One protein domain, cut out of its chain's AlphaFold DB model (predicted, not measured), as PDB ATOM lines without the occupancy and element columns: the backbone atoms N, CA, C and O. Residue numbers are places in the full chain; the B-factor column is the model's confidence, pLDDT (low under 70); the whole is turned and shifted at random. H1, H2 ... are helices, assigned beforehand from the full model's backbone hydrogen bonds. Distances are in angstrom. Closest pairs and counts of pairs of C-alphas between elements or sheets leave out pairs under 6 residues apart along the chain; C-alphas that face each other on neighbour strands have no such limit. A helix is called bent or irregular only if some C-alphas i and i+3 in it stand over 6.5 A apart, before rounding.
ATOM      1  N   TYR A   2     -56.915  -3.026  53.441       40.25
ATOM      2  CA  TYR A   2     -56.741  -2.656  52.019       40.25
ATOM      3  C   TYR A   2     -57.535  -1.411  51.578       40.25
ATOM      4  O   TYR A   2     -56.975  -0.509  50.970       40.25
ATOM      5  N   TYR A   3     -58.814  -1.313  51.957       42.88
ATOM      6  CA  TYR A   3     -59.653  -0.163  51.603       42.88
ATOM      7  C   TYR A   3     -59.152   1.159  52.193       42.88
ATOM      8  O   TYR A   3     -59.219   2.181  51.526       42.88
ATOM      9  N   LEU A   4     -58.598   1.140  53.408       48.56
ATOM     10  CA  LEU A   4     -58.090   2.346  54.065       48.56
ATOM     11  C   LEU A   4     -56.837   2.878  53.356       48.56
ATOM     12  O   LEU A   4     -56.708   4.080  53.173       48.56
ATOM     13  N   LEU A   5     -55.968   1.980  52.880       49.03
ATOM     14  CA  LEU A   5     -54.782   2.334  52.098       49.03
ATOM     15  C   LEU A   5     -55.152   2.891  50.713       49.03
ATOM     16  O   LEU A   5     -54.567   3.876  50.276       49.03
ATOM     17  N   VAL A   6     -56.172   2.322  50.058       51.59
ATOM     18  CA  VAL A   6     -56.702   2.838  48.781       51.59
ATOM     19  C   VAL A   6     -57.337   4.220  48.959       51.59
ATOM     20  O   VAL A   6     -57.041   5.120  48.181       51.59
ATOM     21  N   PHE A   7     -58.156   4.425  49.995       55.22
ATOM     22  CA  PHE A   7     -58.731   5.742  50.299       55.22
ATOM     23  C   PHE A   7     -57.657   6.785  50.618       55.22
ATOM     24  O   PHE A   7     -57.787   7.935  50.207       55.22
ATOM     25  N   LEU A   8     -56.586   6.382  51.306       59.41
ATOM     26  CA  LEU A   8     -55.469   7.264  51.628       59.41
ATOM     27  C   LEU A   8     -54.680   7.647  50.369       59.41
ATOM     28  O   LEU A   8     -54.399   8.824  50.191       59.41
ATOM     29  N   LEU A   9     -54.417   6.704  49.455       60.53
ATOM     30  CA  LEU A   9     -53.789   6.965  48.148       60.53
ATOM     31  C   LEU A   9     -54.648   7.854  47.238       60.53
ATOM     32  O   LEU A   9     -54.120   8.766  46.607       60.53
ATOM     33  N   VAL A  10     -55.966   7.624  47.190       61.72
ATOM     34  CA  VAL A  10     -56.902   8.477  46.436       61.72
ATOM     35  C   VAL A  10     -56.941   9.885  47.030       61.72
ATOM     36  O   VAL A  10     -56.866  10.858  46.285       61.72
ATOM     37  N   GLY A  11     -56.997  10.004  48.360       61.28
ATOM     38  CA  GLY A  11     -56.923  11.293  49.049       61.28
ATOM     39  C   GLY A  11     -55.619  12.034  48.751       61.28
ATOM     40  O   GLY A  11     -55.656  13.219  48.445       61.28
ATOM     41  N   LEU A  12     -54.489  11.324  48.748       62.03
ATOM     42  CA  LEU A  12     -53.173  11.881  48.431       62.03
ATOM     43  C   LEU A  12     -53.097  12.362  46.975       62.03
ATOM     44  O   LEU A  12     -52.644  13.476  46.734       62.03
ATOM     45  N   GLY A  13     -53.619  11.583  46.023       61.88
ATOM     46  CA  GLY A  13     -53.694  11.978  44.612       61.88
ATOM     47  C   GLY A  13     -54.573  13.212  44.379       61.88
ATOM     48  O   GLY A  13     -54.192  14.109  43.631       61.88
ATOM     49  N   VAL A  14     -55.709  13.311  45.075       59.56
ATOM     50  CA  VAL A  14     -56.572  14.504  45.028       59.56
ATOM     51  C   VAL A  14     -55.870  15.711  45.661       59.56
ATOM     52  O   VAL A  14     -55.891  16.793  45.085       59.56
ATOM     53  N   SER A  15     -55.195  15.542  46.803       57.78
ATOM     54  CA  SER A  15     -54.428  16.619  47.447       57.78
ATOM     55  C   SER A  15     -53.260  17.126  46.595       57.78
ATOM     56  O   SER A  15     -52.949  18.312  46.659       57.78
ATOM     57  N   MET A  16     -52.647  16.263  45.780       60.28
ATOM     58  CA  MET A  16     -51.604  16.653  44.822       60.28
ATOM     59  C   MET A  16     -52.145  17.519  43.682       60.28
ATOM     60  O   MET A  16     -51.447  18.411  43.221       60.28
ATOM     61  N   GLN A  17     -53.399  17.319  43.270       54.12
ATOM     62  CA  GLN A  17     -54.033  18.121  42.219       54.12
ATOM     63  C   GLN A  17     -54.453  19.526  42.687       54.12
ATOM     64  O   GLN A  17     -54.689  20.405  41.864       54.12
ATOM     65  N   PHE A  18     -54.538  19.747  44.002       57.16
ATOM     66  CA  PHE A  18     -54.870  21.045  44.596       57.16
ATOM     67  C   PHE A  18     -53.641  21.921  44.903       57.16
ATOM     68  O   PHE A  18     -53.788  22.914  45.612       57.16
ATOM     69  N   ASP A  19     -52.449  21.568  44.403       55.34
ATOM     70  CA  ASP A  19     -51.194  22.325  44.596       55.34
ATOM     71  C   ASP A  19     -50.816  22.561  46.076       55.34
ATOM     72  O   ASP A  19     -50.003  23.415  46.422       55.34
ATOM     73  N   ILE A  20     -51.397  21.774  46.991       58.00
ATOM     74  CA  ILE A  20     -51.156  21.882  48.441       58.00
ATOM     75  C   ILE A  20     -49.705  21.490  48.773       58.00
ATOM     76  O   ILE A  20     -49.137  21.951  49.764       58.00
ATOM     77  N   PHE A  21     -49.095  20.655  47.929       59.78
ATOM     78  CA  PHE A  21     -47.699  20.253  48.007       59.78
ATOM     79  C   PHE A  21     -46.966  20.790  46.780       59.78
ATOM     80  O   PHE A  21     -47.256  20.376  45.664       59.78
ATOM     81  N   ASN A  22     -46.001  21.685  46.998       62.00
ATOM     82  CA  ASN A  22     -45.124  22.208  45.952       62.00
ATOM     83  C   ASN A  22     -44.122  21.102  45.566       62.00
ATOM     84  O   ASN A  22     -43.019  21.016  46.112       62.00
ATOM     85  N   LEU A  23     -44.578  20.151  44.751       68.25
ATOM     86  CA  LEU A  23     -43.815  18.969  44.365       68.25
ATOM     87  C   LEU A  23     -42.864  19.330  43.230       68.25
ATOM     88  O   LEU A  23     -43.270  19.926  42.241       68.25
ATOM     89  N   ASN A  24     -41.601  18.933  43.368       76.56
ATOM     90  CA  ASN A  24     -40.647  19.010  42.270       76.56
ATOM     91  C   ASN A  24     -41.086  18.063  41.134       76.56
ATOM     92  O   ASN A  24     -41.652  16.998  41.407       76.56
ATOM     93  N   ASP A  25     -40.773  18.409  39.884       79.81
ATOM     94  CA  ASP A  25     -41.140  17.642  38.685       79.81
ATOM     95  C   ASP A  25     -40.680  16.178  38.784       79.81
ATOM     96  O   ASP A  25     -41.413  15.249  38.433       79.81
ATOM     97  N   PHE A  26     -39.501  15.952  39.370       82.62
ATOM     98  CA  PHE A  26     -38.983  14.619  39.675       82.62
ATOM     99  C   PHE A  26     -39.897  13.821  40.618       82.62
ATOM    100  O   PHE A  26     -40.216  12.655  40.365       82.62
ATOM    101  N   THR A  27     -40.329  14.443  41.717       81.12
ATOM    102  CA  THR A  27     -41.195  13.811  42.715       81.12
ATOM    103  C   THR A  27     -42.550  13.478  42.096       81.12
ATOM    104  O   THR A  27     -43.048  12.367  42.287       81.12
ATOM    105  N   ALA A  28     -43.114  14.391  41.298       79.44
ATOM    106  CA  ALA A  28     -44.362  14.171  40.572       79.44
ATOM    107  C   ALA A  28     -44.253  13.002  39.574       79.44
ATOM    108  O   ALA A  28     -45.108  12.112  39.570       79.44
ATOM    109  N   ALA A  29     -43.171  12.933  38.790       81.81
ATOM    110  CA  ALA A  29     -42.920  11.828  37.864       81.81
ATOM    111  C   ALA A  29     -42.788  10.477  38.594       81.81
ATOM    112  O   ALA A  29     -43.398   9.482  38.190       81.81
ATOM    113  N   CYS A  30     -42.059  10.439  39.714       84.62
ATOM    114  CA  CYS A  30     -41.922   9.239  40.545       84.62
ATOM    115  C   CYS A  30     -43.263   8.748  41.094       84.62
ATOM    116  O   CYS A  30     -43.539   7.546  41.082       84.62
ATOM    117  N   LEU A  31     -44.117   9.667  41.537       83.19
ATOM    118  CA  LEU A  31     -45.445   9.339  42.045       83.19
ATOM    119  C   LEU A  31     -46.382   8.841  40.941       83.19
ATOM    120  O   LEU A  31     -47.093   7.864  41.162       83.19
ATOM    121  N   ASN A  32     -46.336   9.436  39.747       82.69
ATOM    122  CA  ASN A  32     -47.131   8.991  38.598       82.69
ATOM    123  C   ASN A  32     -46.759   7.565  38.165       82.69
ATOM    124  O   ASN A  32     -47.633   6.716  37.967       82.69
ATOM    125  N   VAL A  33     -45.461   7.271  38.073       85.00
ATOM    126  CA  VAL A  33     -44.962   5.928  37.739       85.00
ATOM    127  C   VAL A  33     -45.280   4.925  38.853       85.00
ATOM    128  O   VAL A  33     -45.722   3.808  38.575       85.00
ATOM    129  N   SER A  34     -45.131   5.321  40.121       85.81
ATOM    130  CA  SER A  34     -45.523   4.499  41.270       85.81
ATOM    131  C   SER A  34     -47.018   4.153  41.240       85.81
ATOM    132  O   SER A  34     -47.392   2.983  41.377       85.81
ATOM    133  N   ALA A  35     -47.871   5.145  40.973       82.88
ATOM    134  CA  ALA A  35     -49.313   4.967  40.858       82.88
ATOM    135  C   ALA A  35     -49.678   3.992  39.731       82.88
ATOM    136  O   ALA A  35     -50.476   3.084  39.967       82.88
ATOM    137  N   LEU A  36     -49.048   4.102  38.554       84.19
ATOM    138  CA  LEU A  36     -49.241   3.155  37.449       84.19
ATOM    139  C   LEU A  36     -48.960   1.711  37.892       84.19
ATOM    140  O   LEU A  36     -49.783   0.819  37.662       84.19
ATOM    141  N   PHE A  37     -47.825   1.471  38.552       87.06
ATOM    142  CA  PHE A  37     -47.468   0.132  39.017       87.06
ATOM    143  C   PHE A  37     -48.444  -0.398  40.072       87.06
ATOM    144  O   PHE A  37     -48.852  -1.561  39.993       87.06
ATOM    145  N   PHE A  38     -48.908   0.441  41.001       84.12
ATOM    146  CA  PHE A  38     -49.947   0.041  41.952       84.12
ATOM    147  C   PHE A  38     -51.300  -0.230  41.283       84.12
ATOM    148  O   PHE A  38     -51.993  -1.169  41.683       84.12
ATOM    149  N   THR A  39     -51.672   0.516  40.240       81.75
ATOM    150  CA  THR A  39     -52.882   0.245  39.449       81.75
ATOM    151  C   THR A  39     -52.793  -1.117  38.761       81.75
ATOM    152  O   THR A  39     -53.719  -1.924  38.877       81.75
ATOM    153  N   ILE A  40     -51.668  -1.422  38.106       82.50
ATOM    154  CA  ILE A  40     -51.442  -2.729  37.468       82.50
ATOM    155  C   ILE A  40     -51.443  -3.847  38.520       82.50
ATOM    156  O   ILE A  40     -52.074  -4.890  38.316       82.50
ATOM    157  N   ALA A  41     -50.812  -3.621  39.676       83.81
ATOM    158  CA  ALA A  41     -50.844  -4.559  40.791       83.81
ATOM    159  C   ALA A  41     -52.283  -4.832  41.254       83.81
ATOM    160  O   ALA A  41     -52.662  -5.996  41.388       83.81
ATOM    161  N   GLY A  42     -53.105  -3.794  41.426       76.75
ATOM    162  CA  GLY A  42     -54.513  -3.928  41.806       76.75
ATOM    163  C   GLY A  42     -55.339  -4.712  40.782       76.75
ATOM    164  O   GLY A  42     -56.127  -5.580  41.161       76.75
ATOM    165  N   ILE A  43     -55.107  -4.481  39.488       76.62
ATOM    166  CA  ILE A  43     -55.748  -5.235  38.398       76.62
ATOM    167  C   ILE A  43     -55.357  -6.722  38.457       76.62
ATOM    168  O   ILE A  43     -56.211  -7.604  38.340       76.62
ATOM    169  N   SER A  44     -54.076  -7.018  38.699       71.69
ATOM    170  CA  SER A  44     -53.556  -8.394  38.775       71.69
ATOM    171  C   SER A  44     -54.019  -9.189  40.011       71.69
ATOM    172  O   SER A  44     -53.888 -10.414  40.036       71.69
ATOM    173  N   SER A  45     -54.617  -8.543  41.018       65.94
ATOM    174  CA  SER A  45     -55.230  -9.227  42.171       65.94
ATOM    175  C   SER A  45     -56.599  -9.854  41.869       65.94
ATOM    176  O   SER A  45     -57.190 -10.484  42.750       65.94
ATOM    177  N   GLY A  46     -57.130  -9.689  40.653       61.09
ATOM    178  CA  GLY A  46     -58.411 -10.264  40.241       61.09
ATOM    179  C   GLY A  46     -58.460 -11.798  40.324       61.09
ATOM    180  O   GLY A  46     -57.465 -12.497  40.131       61.09
ATOM    181  N   SER A  47     -59.649 -12.344  40.598       54.19
ATOM    182  CA  SER A  47     -59.896 -13.790  40.714       54.19
ATOM    183  C   SER A  47     -59.702 -14.516  39.374       54.19
ATOM    184  O   SER A  47     -60.649 -14.696  38.606       54.19
ATOM    185  N   LEU A  48     -58.485 -14.990  39.108       60.66
ATOM    186  CA  LEU A  48     -58.200 -15.912  38.010       60.66
ATOM    187  C   LEU A  48     -58.550 -17.346  38.434       60.66
ATOM    188  O   LEU A  48     -57.953 -17.909  39.350       60.66
ATOM    189  N   PHE A  49     -59.530 -17.946  37.750       55.78
ATOM    190  CA  PHE A  49     -60.048 -19.287  38.054       55.78
ATOM    191  C   PHE A  49     -59.062 -20.425  37.742       55.78
ATOM    192  O   PHE A  49     -59.201 -21.527  38.270       55.78
ATOM    193  N   HIS A  50     -58.051 -20.183  36.905       62.22
ATOM    194  CA  HIS A  50     -57.075 -21.201  36.522       62.22
ATOM    195  C   HIS A  50     -55.831 -21.174  37.425       62.22
ATOM    196  O   HIS A  50     -55.183 -20.136  37.573       62.22
ATOM    197  N   LYS A  51     -55.437 -22.338  37.962       61.00
ATOM    198  CA  LYS A  51     -54.296 -22.478  38.891       61.00
ATOM    199  C   LYS A  51     -52.967 -21.949  38.326       61.00
ATOM    200  O   LYS A  51     -52.233 -21.304  39.063       61.00
ATOM    201  N   GLY A  52     -52.678 -22.169  37.039       62.25
ATOM    202  CA  GLY A  52     -51.442 -21.684  36.399       62.25
ATOM    203  C   GLY A  52     -51.384 -20.159  36.278       62.25
ATOM    204  O   GLY A  52     -50.415 -19.531  36.696       62.25
ATOM    205  N   TYR A  53     -52.473 -19.546  35.804       69.69
ATOM    206  CA  TYR A  53     -52.590 -18.089  35.703       69.69
ATOM    207  C   TYR A  53     -52.571 -17.407  37.075       69.69
ATOM    208  O   TYR A  53     -52.043 -16.308  37.204       69.69
ATOM    209  N   LYS A  54     -53.065 -18.078  38.123       75.12
ATOM    210  CA  LYS A  54     -53.012 -17.568  39.496       75.12
ATOM    211  C   LYS A  54     -51.575 -17.380  39.999       75.12
ATOM    212  O   LYS A  54     -51.295 -16.367  40.633       75.12
ATOM    213  N   VAL A  55     -50.662 -18.307  39.695       77.69
ATOM    214  CA  VAL A  55     -49.245 -18.201  40.099       77.69
ATOM    215  C   VAL A  55     -48.566 -17.048  39.369       77.69
ATOM    216  O   VAL A  55     -47.970 -16.189  40.015       77.69
ATOM    217  N   VAL A  56     -48.723 -16.978  38.044       79.56
ATOM    218  CA  VAL A  56     -48.151 -15.895  37.229       79.56
ATOM    219  C   VAL A  56     -48.673 -14.535  37.687       79.56
ATOM    220  O   VAL A  56     -47.887 -13.622  37.910       79.56
ATOM    221  N   SER A  57     -49.982 -14.412  37.919       81.25
ATOM    222  CA  SER A  57     -50.586 -13.165  38.399       81.25
ATOM    223  C   SER A  57     -50.089 -12.767  39.784       81.25
ATOM    224  O   SER A  57     -49.873 -11.590  40.039       81.25
ATOM    225  N   THR A  58     -49.849 -13.739  40.668       81.81
ATOM    226  CA  THR A  58     -49.287 -13.472  41.999       81.81
ATOM    227  C   THR A  58     -47.856 -12.943  41.895       81.81
ATOM    228  O   THR A  58     -47.513 -11.973  42.563       81.81
ATOM    229  N   ILE A  59     -47.028 -13.533  41.027       85.12
ATOM    230  CA  ILE A  59     -45.658 -13.058  40.785       85.12
ATOM    231  C   ILE A  59     -45.682 -11.641  40.209       85.12
ATOM    232  O   ILE A  59     -45.009 -10.761  40.739       85.12
ATOM    233  N   VAL A  60     -46.492 -11.402  39.172       84.44
ATOM    234  CA  VAL A  60     -46.654 -10.070  38.570       84.44
ATOM    235  C   VAL A  60     -47.116  -9.063  39.621       84.44
ATOM    236  O   VAL A  60     -46.530  -7.994  39.727       84.44
ATOM    237  N   HIS A  61     -48.092  -9.417  40.455       85.12
ATOM    238  CA  HIS A  61     -48.572  -8.565  41.538       85.12
ATOM    239  C   HIS A  61     -47.448  -8.146  42.497       85.12
ATOM    240  O   HIS A  61     -47.282  -6.955  42.766       85.12
ATOM    241  N   TYR A  62     -46.635  -9.095  42.970       86.69
ATOM    242  CA  TYR A  62     -45.506  -8.789  43.855       86.69
ATOM    243  C   TYR A  62     -44.434  -7.934  43.172       86.69
ATOM    244  O   TYR A  62     -43.934  -6.986  43.780       86.69
ATOM    245  N   VAL A  63     -44.105  -8.217  41.911       90.62
ATOM    246  CA  VAL A  63     -43.150  -7.405  41.135       90.62
ATOM    247  C   VAL A  63     -43.663  -5.972  40.971       90.62
ATOM    248  O   VAL A  63     -42.924  -5.019  41.188       90.62
ATOM    249  N   MET A  64     -44.947  -5.793  40.668       88.38
ATOM    250  CA  MET A  64     -45.527  -4.462  40.479       88.38
ATOM    251  C   MET A  64     -45.618  -3.677  41.797       88.38
ATOM    252  O   MET A  64     -45.298  -2.493  41.818       88.38
ATOM    253  N   ILE A  65     -45.967  -4.322  42.919       87.19
ATOM    254  CA  ILE A  65     -45.936  -3.672  44.242       87.19
ATOM    255  C   ILE A  65     -44.516  -3.259  44.622       87.19
ATOM    256  O   ILE A  65     -44.319  -2.154  45.123       87.19
ATOM    257  N   THR A  66     -43.532  -4.134  44.408       88.12
ATOM    258  CA  THR A  66     -42.138  -3.837  44.764       88.12
ATOM    259  C   THR A  66     -41.588  -2.682  43.933       88.12
ATOM    260  O   THR A  66     -41.044  -1.748  44.513       88.12
ATOM    261  N   LEU A  67     -41.814  -2.672  42.616       88.69
ATOM    262  CA  LEU A  67     -41.441  -1.547  41.752       88.69
ATOM    263  C   LEU A  67     -42.160  -0.253  42.156       88.69
ATOM    264  O   LEU A  67     -41.506   0.768  42.360       88.69
ATOM    265  N   GLY A  68     -43.482  -0.295  42.352       86.31
ATOM    266  CA  GLY A  68     -44.256   0.869  42.798       86.31
ATOM    267  C   GLY A  68     -43.764   1.426  44.137       86.31
ATOM    268  O   GLY A  68     -43.623   2.640  44.287       86.31
ATOM    269  N   GLY A  69     -43.420   0.547  45.083       85.25
ATOM    270  CA  GLY A  69     -42.840   0.911  46.374       85.25
ATOM    271  C   GLY A  69     -41.448   1.537  46.263       85.25
ATOM    272  O   GLY A  69     -41.178   2.516  46.951       85.25
ATOM    273  N   VAL A  70     -40.586   1.033  45.374       88.69
ATOM    274  CA  VAL A  70     -39.260   1.625  45.119       88.69
ATOM    275  C   VAL A  70     -39.403   3.053  44.592       88.69
ATOM    276  O   VAL A  70     -38.810   3.964  45.164       88.69
ATOM    277  N   TYR A  71     -40.239   3.283  43.575       86.50
ATOM    278  CA  TYR A  71     -40.466   4.634  43.041       86.50
ATOM    279  C   TYR A  71     -41.131   5.573  44.056       86.50
ATOM    280  O   TYR A  71     -40.805   6.756  44.107       86.50
ATOM    281  N   PHE A  72     -42.004   5.045  44.915       86.56
ATOM    282  CA  PHE A  72     -42.582   5.813  46.018       86.56
ATOM    283  C   PHE A  72     -41.521   6.244  47.043       86.56
ATOM    284  O   PHE A  72     -41.520   7.388  47.491       86.56
ATOM    285  N   LEU A  73     -40.582   5.358  47.394       85.44
ATOM    286  CA  LEU A  73     -39.469   5.693  48.289       85.44
ATOM    287  C   LEU A  73     -38.505   6.706  47.658       85.44
ATOM    288  O   LEU A  73     -38.045   7.610  48.351       85.44
ATOM    289  N   LEU A  74     -38.240   6.599  46.353       84.75
ATOM    290  CA  LEU A  74     -37.431   7.578  45.617       84.75
ATOM    291  C   LEU A  74     -38.077   8.971  45.619       84.75
ATOM    292  O   LEU A  74     -37.373   9.963  45.799       84.75
ATOM    293  N   ALA A  75     -39.410   9.044  45.521       82.88
ATOM    294  CA  ALA A  75     -40.147  10.299  45.650       82.88
ATOM    295  C   ALA A  75     -39.956  10.959  47.032       82.88
ATOM    296  O   ALA A  75     -39.908  12.183  47.123       82.88
ATOM    297  N   ILE A  76     -39.817  10.159  48.099       82.25
ATOM    298  CA  ILE A  76     -39.604  10.647  49.474       82.25
ATOM    299  C   ILE A  76     -38.147  11.062  49.713       82.25
ATOM    300  O   ILE A  76     -37.900  12.064  50.380       82.25
ATOM    301  N   LEU A  77     -37.182  10.289  49.206       81.44
ATOM    302  CA  LEU A  77     -35.753  10.518  49.452       81.44
ATOM    303  C   LEU A  77     -35.214  11.774  48.751       81.44
ATOM    304  O   LEU A  77     -34.276  12.387  49.262       81.44
ATOM    305  N   GLY A  78     -35.799  12.169  47.615       71.75
ATOM    306  CA  GLY A  78     -35.401  13.383  46.892       71.75
ATOM    307  C   GLY A  78     -33.905  13.398  46.515       71.75
ATOM    308  O   GLY A  78     -33.331  12.326  46.309       71.75
ATOM    309  N   PRO A  79     -33.244  14.574  46.444       70.25
ATOM    310  CA  PRO A  79     -31.862  14.738  45.952       70.25
ATOM    311  C   PRO A  79     -30.746  14.203  46.878       70.25
ATOM    312  O   PRO A  79     -29.622  14.694  46.863       70.25
ATOM    313  N   GLY A  80     -31.028  13.201  47.714       68.81
ATOM    314  CA  GLY A  80     -30.114  12.710  48.753       68.81
ATOM    315  C   GLY A  80     -29.363  11.408  48.448       68.81
ATOM    316  O   GLY A  80     -28.615  10.947  49.310       68.81
ATOM    317  N   PHE A  81     -29.563  10.773  47.287       79.25
ATOM    318  CA  PHE A  81     -28.990   9.452  46.988       79.25
ATOM    319  C   PHE A  81     -28.060   9.454  45.765       79.25
ATOM    320  O   PHE A  81     -28.203  10.257  44.852       79.25
ATOM    321  N   ILE A  82     -27.101   8.519  45.749       78.56
ATOM    322  CA  ILE A  82     -25.940   8.498  44.831       78.56
ATOM    323  C   ILE A  82     -26.337   8.474  43.343       78.56
ATOM    324  O   ILE A  82     -25.610   8.996  42.509       78.56
ATOM    325  N   TRP A  83     -27.489   7.889  43.009       79.25
ATOM    326  CA  TRP A  83     -27.982   7.745  41.633       79.25
ATOM    327  C   TRP A  83     -29.066   8.763  41.256       79.25
ATOM    328  O   TRP A  83     -29.819   8.529  40.314       79.25
ATOM    329  N   TYR A  84     -29.207   9.852  42.016       80.69
ATOM    330  CA  TYR A  84     -30.306  10.801  41.829       80.69
ATOM    331  C   TYR A  84     -30.311  11.429  40.433       80.69
ATOM    332  O   TYR A  84     -31.324  11.333  39.751       80.69
ATOM    333  N   GLU A  85     -29.185  11.982  39.978       80.94
ATOM    334  CA  GLU A  85     -29.095  12.675  38.680       80.94
ATOM    335  C   GLU A  85     -29.389  11.742  37.493       80.94
ATOM    336  O   GLU A  85     -30.116  12.104  36.561       80.94
ATOM    337  N   ASP A  86     -28.884  10.505  37.551       82.50
ATOM    338  CA  ASP A  86     -29.128   9.501  36.517       82.50
ATOM    339  C   ASP A  86     -30.616   9.129  36.455       82.50
ATOM    340  O   ASP A  86     -31.209   9.101  35.374       82.50
ATOM    341  N   ILE A  87     -31.250   8.867  37.603       82.06
ATOM    342  CA  ILE A  87     -32.671   8.491  37.655       82.06
ATOM    343  C   ILE A  87     -33.564   9.683  37.299       82.06
ATOM    344  O   ILE A  87     -34.540   9.504  36.574       82.06
ATOM    345  N   GLU A  88     -33.234  10.888  37.756       83.12
ATOM    346  CA  GLU A  88     -33.972  12.115  37.448       83.12
ATOM    347  C   GLU A  88     -34.027  12.367  35.943       83.12
ATOM    348  O   GLU A  88     -35.113  12.558  35.392       83.12
ATOM    349  N   THR A  89     -32.892  12.237  35.257       83.12
ATOM    350  CA  THR A  89     -32.819  12.403  33.800       83.12
ATOM    351  C   THR A  89     -33.731  11.419  33.063       83.12
ATOM    352  O   THR A  89     -34.415  11.798  32.112       83.12
ATOM    353  N   HIS A  90     -33.785  10.160  33.505       82.19
ATOM    354  CA  HIS A  90     -34.649   9.150  32.887       82.19
ATOM    355  C   HIS A  90     -36.127   9.360  33.231       82.19
ATOM    356  O   HIS A  90     -36.988   9.163  32.377       82.19
ATOM    357  N   MET A  91     -36.440   9.773  34.461       80.81
ATOM    358  CA  MET A  91     -37.821   9.982  34.903       80.81
ATOM    359  C   MET A  91     -38.454  11.213  34.255       80.81
ATOM    360  O   MET A  91     -39.629  11.165  33.901       80.81
ATOM    361  N   LEU A  92     -37.686  12.278  34.027       82.19
ATOM    362  CA  LEU A  92     -38.170  13.483  33.344       82.19
ATOM    363  C   LEU A  92     -38.397  13.277  31.837       82.19
ATOM    364  O   LEU A  92     -39.133  14.041  31.218       82.19
ATOM    365  N   GLN A  93     -37.816  12.231  31.239       83.50
ATOM    366  CA  GLN A  93     -38.118  11.835  29.857       83.50
ATOM    367  C   GLN A  93     -39.454  11.092  29.725       83.50
ATOM    368  O   GLN A  93     -39.958  10.920  28.612       83.50
ATOM    369  N   ILE A  94     -40.033  10.632  30.836       78.81
ATOM    370  CA  ILE A  94     -41.312   9.933  30.827       78.81
ATOM    371  C   ILE A  94     -42.437  10.967  30.760       78.81
ATOM    372  O   ILE A  94     -42.678  11.720  31.701       78.81
ATOM    373  N   ASP A  95     -43.179  10.962  29.651       78.31
ATOM    374  CA  ASP A  95     -44.372  11.792  29.509       78.31
ATOM    375  C   ASP A  95     -45.457  11.339  30.502       78.31
ATOM    376  O   ASP A  95     -46.052  10.261  30.378       78.31
TER     377      ASP A  95
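This is residues 2 to 95 of the 193 residues of an uncharacterized protein of Paenibacillus sp. Soil766 (UniProt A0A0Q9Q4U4). A long helical hairpin, H2 folded back along the longer H3, makes the body of this domain, with the short helix H4 packed across the end of the hairpin where H2 begins and H3 ends. A further helix, H1, is set off from the hairpin on the side of H2, near H2 but touching no helix, and the turn that joins it to H2 stands free over residues 17 to 22. The printed part has 94 residues, with four named helices in the order H1, H2, H3, H4 and no named strand; the class is all helix, meaning that helices hold the 75 residues in named elements. The whole is only just loose, close to compact, with a radius of gyration of the C-alphas of 15.3 A, and its outline is elongated, spanning 45 by 29 by 22 A.

H1 takes residues 2 to 17, from C-alpha 2 at (-56.741, -2.656, 52.019), and measures 23.1 A from first to last C-alpha. After a link of 7 residues comes H2, residues 25 to 44, which begins at C-alpha 25 at (-41.140, 17.642, 38.685) and is 28.8 A long. After 6 more residues H3 runs from residue 51 to residue 80; with 30 residues it is the longest helix, 43.8 A from first to last C-alpha. H3 has a kink of 41 degrees near residue 74. It is also irregular, the C-alphas of Ile 76 and Pro 79 being 9.4 A apart where about 5 A is found in a regular helix, and its line is a rough one. H4, residues 84 to 92, is 11.9 A long and ends at C-alpha 92 at (-38.170, 13.483, 33.344).

H2 and H3 form a helical hairpin. They touch, with 42 pairs of C-alphas within 8 A, and the closest C-alphas are those of Ser 34 and Gly 68, 4.1 A apart. Their lines stand at a shallow tilt of 15 degrees, opposite ways, and their centres are 9.5 A apart. H4 touches H2, which meets it with residues 25 to 30 alone. The closest C-alphas of H2 and H4 are those of Phe 26 and Glu 88, 6.0 A apart. These two helices run the same way at a steep tilt of 68 degrees, only just short of about perpendicular. H3 and H4 are close but not clearly touching, with their closest C-alphas, those of Gly 78 and Tyr 84, 7.6 A apart. Their lines stand at a steep tilt of 63 degrees, opposite ways. H1 and H2 are near each other, with 7 pairs of C-alphas within 10 A but none within 8 A. H1 is apart from H3 and from H4. In H1, H2 and H4 every O i to N i+4 pair is within hydrogen-bond range, while in H3 24 of 26 such pairs are.

The two C-alphas farthest apart, those of Asn 22 and Lys 51, are 46.2 A from each other. The first and last printed C-alphas, those of Tyr 2 and Asp 95, are 29.5 A apart. The printed part has no cut. The link from H3 to H4 is tight, the links from H1 to H2 and from H2 to H3 are short, and no link is long. Residues 17 to 22, of which residue 17 belongs to H1, stand free. The mean pLDDT of the printed part is 74.1. Confidence is low, under 70, in 32 residues, namely residues 2 to 23, residues 45 to 53 and residue 80; the mean of H1 is 55.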